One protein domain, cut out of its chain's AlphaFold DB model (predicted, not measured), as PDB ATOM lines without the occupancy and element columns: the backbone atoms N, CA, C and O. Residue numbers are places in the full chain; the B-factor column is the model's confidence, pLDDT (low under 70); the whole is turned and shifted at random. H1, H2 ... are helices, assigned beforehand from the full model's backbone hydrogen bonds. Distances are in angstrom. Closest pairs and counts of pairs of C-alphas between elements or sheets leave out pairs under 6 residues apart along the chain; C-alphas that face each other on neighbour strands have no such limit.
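AT A GLANCE: This is residues 50 to 95 of the 95 residues of an uncharacterized protein of Roseibium sp. TrichSKD4 (UniProt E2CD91). This is a loose, U-shaped piece with little regular structure: residues 50 to 65, with no named element, lead to the short helix H1 at the bend, and the longer H2 runs back from it. Residues 50 to 55 and the tail, residues 86 to 95, stand free. The printed part has 46 residues, 18 of them in two named helices, H1 then H2, with no named strand; its class is all helix. It is loose, with a radius of gyration of the C-alphas of 12.5 A, and only just elongated, spanning 35 by 23 by 16 A.

HOW THE PARTS SIT: H1, residues 66 to 70, and H2, residues 74 to 86, are close but not clearly touching; their closest C-alphas, those of Arg 68 and Tyr 76, are 7.0 A apart. In both, every O i to N i+4 pair is within hydrogen-bond range.

IN THESE COORDINATES: H1 begins at C-alpha 66 (-4.079, 41.188, 86.538) and is 6.0 A long from first to last C-alpha. H2 is 18.1 A long and ends at C-alpha 86 (-9.797, 31.343, 66.326).

THE WHOLE: The C-alphas farthest apart, Gln 63 and Glu 95, are 36.4 A apart. The printed part has no cut, and the link from H1 to H2 is tight. Residues 86 to 95 have pLDDT under 70.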
ATOM      1  N   ALA A  50      -1.206  48.224  64.404       77.62
ATOM      2  CA  ALA A  50      -1.595  47.555  63.173       77.62
ATOM      3  C   ALA A  50      -1.058  46.126  63.198       77.62
ATOM      4  O   ALA A  50       0.147  45.921  63.357       77.62
ATOM      5  N   ASP A  51      -1.956  45.163  63.035       79.75
ATOM      6  CA  ASP A  51      -1.585  43.761  62.894       79.75
ATOM      7  C   ASP A  51      -0.935  43.522  61.527       79.75
ATOM      8  O   ASP A  51      -1.248  44.184  60.530       79.75
ATOM      9  N   THR A  52      -0.007  42.576  61.486       78.69
ATOM     10  CA  THR A  52       0.669  42.112  60.273       78.69
ATOM     11  C   THR A  52       0.436  40.612  60.111       78.69
ATOM     12  O   THR A  52      -0.196  39.979  60.953       78.69
ATOM     13  N   ALA A  53       0.954  40.020  59.033       75.88
ATOM     14  CA  ALA A  53       0.868  38.574  58.832       75.88
ATOM     15  C   ALA A  53       1.489  37.774  59.995       75.88
ATOM     16  O   ALA A  53       0.977  36.718  60.349       75.88
ATOM     17  N   ASP A  54       2.547  38.311  60.609       78.38
ATOM     18  CA  ASP A  54       3.334  37.629  61.640       78.38
ATOM     19  C   ASP A  54       3.103  38.205  63.045       78.38
ATOM     20  O   ASP A  54       3.790  37.839  64.000       78.38
ATOM     21  N   THR A  55       2.210  39.185  63.205       79.75
ATOM     22  CA  THR A  55       2.021  39.880  64.485       79.75
ATOM     23  C   THR A  55       0.575  40.286  64.682       79.75
ATOM     24  O   THR A  55       0.028  41.059  63.901       79.75
ATOM     25  N   ILE A  56      -0.001  39.826  65.790       78.75
ATOM     26  CA  ILE A  56      -1.318  40.240  66.269       78.75
ATOM     27  C   ILE A  56      -1.172  40.990  67.595       78.75
ATOM     28  O   ILE A  56      -0.361  40.612  68.446       78.75
ATOM     29  N   HIS A  57      -1.960  42.044  67.792       83.62
ATOM     30  CA  HIS A  57      -1.987  42.799  69.038       83.62
ATOM     31  C   HIS A  57      -3.239  42.462  69.844       83.62
ATOM     32  O   HIS A  57      -4.368  42.716  69.430       83.62
ATOM     33  N   LEU A  58      -3.032  41.949  71.056       78.31
ATOM     34  CA  LEU A  58      -4.104  41.702  72.013       78.31
ATOM     35  C   LEU A  58      -4.159  42.826  73.042       78.31
ATOM     36  O   LEU A  58      -3.213  43.052  73.794       78.31
ATOM     37  N   VAL A  59      -5.291  43.531  73.088       80.69
ATOM     38  CA  VAL A  59      -5.527  44.589  74.074       80.69
ATOM     39  C   VAL A  59      -6.292  44.004  75.256       80.69
ATOM     40  O   VAL A  59      -7.510  43.838  75.198       80.69
ATOM     41  N   VAL A  60      -5.575  43.719  76.343       77.06
ATOM     42  CA  VAL A  60      -6.176  43.277  77.607       77.06
ATOM     43  C   VAL A  60      -6.362  44.487  78.529       77.06
ATOM     44  O   VAL A  60      -5.390  45.192  78.816       77.06
ATOM     45  N   PRO A  61      -7.587  44.785  79.002       80.62
ATOM     46  CA  PRO A  61      -7.798  45.866  79.955       80.62
ATOM     47  C   PRO A  61      -7.007  45.621  81.243       80.62
ATOM     48  O   PRO A  61      -7.074  44.539  81.813       80.62
ATOM     49  N   ALA A  62      -6.337  46.652  81.759       73.25
ATOM     50  CA  ALA A  62      -5.421  46.554  82.906       73.25
ATOM     51  C   ALA A  62      -6.041  46.054  84.228       73.25
ATOM     52  O   ALA A  62      -5.331  45.903  85.213       73.25
ATOM     53  N   GLN A  63      -7.362  45.869  84.282       80.25
ATOM     54  CA  GLN A  63      -8.104  45.384  85.451       80.25
ATOM     55  C   GLN A  63      -8.556  43.927  85.297       80.25
ATOM     56  O   GLN A  63      -9.067  43.346  86.252       80.25
ATOM     57  N   VAL A  64      -8.403  43.348  84.107       81.25
ATOM     58  CA  VAL A  64      -8.788  41.970  83.805       81.25
ATOM     59  C   VAL A  64      -7.567  41.081  83.999       81.25
ATOM     60  O   VAL A  64      -6.490  41.406  83.513       81.25
ATOM     61  N   ASP A  65      -7.749  39.985  84.741       82.88
ATOM     62  CA  ASP A  65      -6.760  38.915  84.934       82.88
ATOM     63  C   ASP A  65      -5.353  39.399  85.343       82.88
ATOM     64  O   ASP A  65      -4.334  38.794  85.008       82.88
ATOM     65  N   VAL A  66      -5.307  40.490  86.117       85.88
ATOM     66  CA  VAL A  66      -4.079  41.188  86.538       85.88
ATOM     67  C   VAL A  66      -3.082  40.245  87.196       85.88
ATOM     68  O   VAL A  66      -1.894  40.311  86.894       85.88
ATOM     69  N   ASP A  67      -3.558  39.339  88.050       89.94
ATOM     70  CA  ASP A  67      -2.701  38.388  88.757       89.94
ATOM     71  C   ASP A  67      -1.971  37.446  87.786       89.94
ATOM     72  O   ASP A  67      -0.791  37.155  87.983       89.94
ATOM     73  N   ARG A  68      -2.638  37.019  86.703       88.31
ATOM     74  CA  ARG A  68      -2.051  36.145  85.670       88.31
ATOM     75  C   ARG A  68      -1.051  36.906  84.805       88.31
ATOM     76  O   ARG A  68       0.027  36.390  84.520       88.31
ATOM     77  N   ILE A  69      -1.369  38.155  84.454       85.06
ATOM     78  CA  ILE A  69      -0.463  39.037  83.702       85.06
ATOM     79  C   ILE A  69       0.806  39.322  84.515       85.06
ATOM     80  O   ILE A  69       1.911  39.166  84.003       85.06
ATOM     81  N   VAL A  70       0.670  39.703  85.790       87.56
ATOM     82  CA  VAL A  70       1.809  40.002  86.679       87.56
ATOM     83  C   VAL A  70       2.674  38.763  86.919       87.56
ATOM     84  O   VAL A  70       3.892  38.884  87.057       87.56
ATOM     85  N   ALA A  71       2.067  37.578  86.939       91.75
ATOM     86  CA  ALA A  71       2.780  36.314  87.057       91.75
ATOM     87  C   ALA A  71       3.496  35.868  85.765       91.75
ATOM     88  O   ALA A  71       4.207  34.867  85.816       91.75
ATOM     89  N   ASN A  72       3.340  36.584  84.639       87.19
ATOM     90  CA  ASN A  72       3.771  36.140  83.306       87.19
ATOM     91  C   ASN A  72       3.298  34.706  82.996       87.19
ATOM     92  O   ASN A  72       4.087  33.854  82.595       87.19
ATOM     93  N   ASP A  73       2.014  34.431  83.231       90.75
ATOM     94  CA  ASP A  73       1.407  33.121  82.986       90.75
ATOM     95  C   ASP A  73       1.404  32.793  81.477       90.75
ATOM     96  O   ASP A  73       0.534  33.233  80.728       90.75
ATOM     97  N   GLU A  74       2.393  32.022  81.015       91.06
ATOM     98  CA  GLU A  74       2.533  31.649  79.599       91.06
ATOM     99  C   GLU A  74       1.321  30.868  79.074       91.06
ATOM    100  O   GLU A  74       0.891  31.096  77.944       91.06
ATOM    101  N   ALA A  75       0.715  30.011  79.904       90.50
ATOM    102  CA  ALA A  75      -0.461  29.237  79.512       90.50
ATOM    103  C   ALA A  75      -1.684  30.142  79.301       90.50
ATOM    104  O   ALA A  75      -2.491  29.905  78.404       90.50
ATOM    105  N   TYR A  76      -1.805  31.210  80.095       88.06
ATOM    106  CA  TYR A  76      -2.819  32.238  79.866       88.06
ATOM    107  C   TYR A  76      -2.618  32.965  78.539       88.06
ATOM    108  O   TYR A  76      -3.572  33.174  77.792       88.06
ATOM    109  N   PHE A  77      -1.384  33.365  78.240       86.81
ATOM    110  CA  PHE A  77      -1.098  34.075  76.999       86.81
ATOM    111  C   PHE A  77      -1.302  33.186  75.771       86.81
ATOM    112  O   PHE A  77      -1.805  33.674  74.758       86.81
ATOM    113  N   GLU A  78      -0.997  31.891  75.868       85.62
ATOM    114  CA  GLU A  78      -1.312  30.916  74.822       85.62
ATOM    115  C   GLU A  78      -2.828  30.787  74.607       85.62
ATOM    116  O   GLU A  78      -3.289  30.861  73.468       85.62
ATOM    117  N   GLU A  79      -3.617  30.679  75.681       86.81
ATOM    118  CA  GLU A  79      -5.086  30.650  75.615       86.81
ATOM    119  C   GLU A  79      -5.647  31.905  74.923       86.81
ATOM    120  O   GLU A  79      -6.466  31.805  74.006       86.81
ATOM    121  N   LEU A  80      -5.171  33.096  75.307       84.81
ATOM    122  CA  LEU A  80      -5.572  34.352  74.669       84.81
ATOM    123  C   LEU A  80      -5.172  34.406  73.190       84.81
ATOM    124  O   LEU A  80      -5.964  34.857  72.360       84.81
ATOM    125  N   GLY A  81      -3.968  33.937  72.853       79.50
ATOM    126  CA  GLY A  81      -3.490  33.849  71.475       79.50
ATOM    127  C   GLY A  81      -4.359  32.922  70.624       79.50
ATOM    128  O   GLY A  81      -4.772  33.297  69.527       79.50
ATOM    129  N   GLN A  82      -4.715  31.748  71.147       81.06
ATOM    130  CA  GLN A  82      -5.611  30.807  70.471       81.06
ATOM    131  C   GLN A  82      -7.004  31.404  70.258       81.06
ATOM    132  O   GLN A  82      -7.557  31.284  69.165       81.06
ATOM    133  N   LEU A  83      -7.565  32.088  71.261       78.94
ATOM    134  CA  LEU A  83      -8.854  32.770  71.120       78.94
ATOM    135  C   LEU A  83      -8.799  33.862  70.046       78.94
ATOM    136  O   LEU A  83      -9.710  33.945  69.219       78.94
ATOM    137  N   ALA A  84      -7.724  34.649  70.016       73.62
ATOM    138  CA  ALA A  84      -7.517  35.691  69.017       73.62
ATOM    139  C   ALA A  84      -7.446  35.123  67.594       73.62
ATOM    140  O   ALA A  84      -8.140  35.606  66.701       73.62
ATOM    141  N   LEU A  85      -6.669  34.054  67.403       70.88
ATOM    142  CA  LEU A  85      -6.521  33.384  66.112       70.88
ATOM    143  C   LEU A  85      -7.783  32.621  65.700       70.88
ATOM    144  O   LEU A  85      -8.088  32.569  64.518       70.88
ATOM    145  N   SER A  86      -8.558  32.073  66.642       63.81
ATOM    146  CA  SER A  86      -9.797  31.343  66.326       63.81
ATOM    147  C   SER A  86     -10.884  32.221  65.691       63.81
ATOM    148  O   SER A  86     -11.758  31.711  64.988       63.81
ATOM    149  N   ALA A  87     -10.828  33.540  65.911       58.78
ATOM    150  CA  ALA A  87     -11.691  34.513  65.246       58.78
ATOM    151  C   ALA A  87     -11.193  34.884  63.835       58.78
ATOM    152  O   ALA A  87     -11.970  35.388  63.019       58.78
ATOM    153  N   CYS A  88      -9.923  34.616  63.532       54.44
ATOM    154  CA  CYS A  88      -9.358  34.719  62.197       54.44
ATOM    155  C   CYS A  88      -9.612  33.394  61.466       54.44
ATOM    156  O   CYS A  88      -8.966  32.383  61.726       54.44
ATOM    157  N   MET A  89     -10.569  33.379  60.535       50.97
ATOM    158  CA  MET A  89     -10.689  32.259  59.599       50.97
ATOM    159  C   MET A  89      -9.462  32.247  58.685       50.97
ATOM    160  O   MET A  89      -9.433  32.929  57.664       50.97
ATOM    161  N   TYR A  90      -8.443  31.487  59.068       52.88
ATOM    162  CA  TYR A  90      -7.374  31.086  58.169       52.88
ATOM    163  C   TYR A  90      -7.855  29.850  57.402       52.88
ATOM    164  O   TYR A  90      -8.151  28.821  58.007       52.88
ATOM    165  N   GLU A  91      -7.985  29.961  56.076       51.41
ATOM    166  CA  GLU A  91      -8.234  28.792  55.215       51.41
ATOM    167  C   GLU A  91      -7.016  27.854  55.181       51.41
ATOM    168  O   GLU A  91      -7.186  26.649  55.018       51.41
ATOM    169  N   ASP A  92      -5.817  28.388  55.441       50.75
ATOM    170  CA  ASP A  92      -4.562  27.644  55.506       50.75
ATOM    171  C   ASP A  92      -3.956  27.726  56.914       50.75
ATOM    172  O   ASP A  92      -3.546  28.790  57.381       50.75
ATOM    173  N   ILE A  93      -3.890  26.582  57.592       48.84
ATOM    174  CA  ILE A  93      -3.135  26.410  58.836       48.84
ATOM    175  C   ILE A  93      -1.708  26.002  58.430       48.84
ATOM    176  O   ILE A  93      -1.580  25.052  57.656       48.84
ATOM    177  N   PRO A  94      -0.643  26.678  58.903       49.66
ATOM    178  CA  PRO A  94       0.727  26.229  58.653       49.66
ATOM    179  C   PRO A  94       0.957  24.834  59.258       49.66
ATOM    180  O   PRO A  94       0.551  24.601  60.398       49.66
ATOM    181  N   GLU A  95       1.584  23.927  58.497       47.41
ATOM    182  CA  GLU A  95       1.993  22.586  58.962       47.41
ATOM    183  C   GLU A  95       3.058  22.626  60.068       47.41
ATOM    184  O   GLU A  95       4.009  23.439  59.961       47.41
TER     185      GLU A  95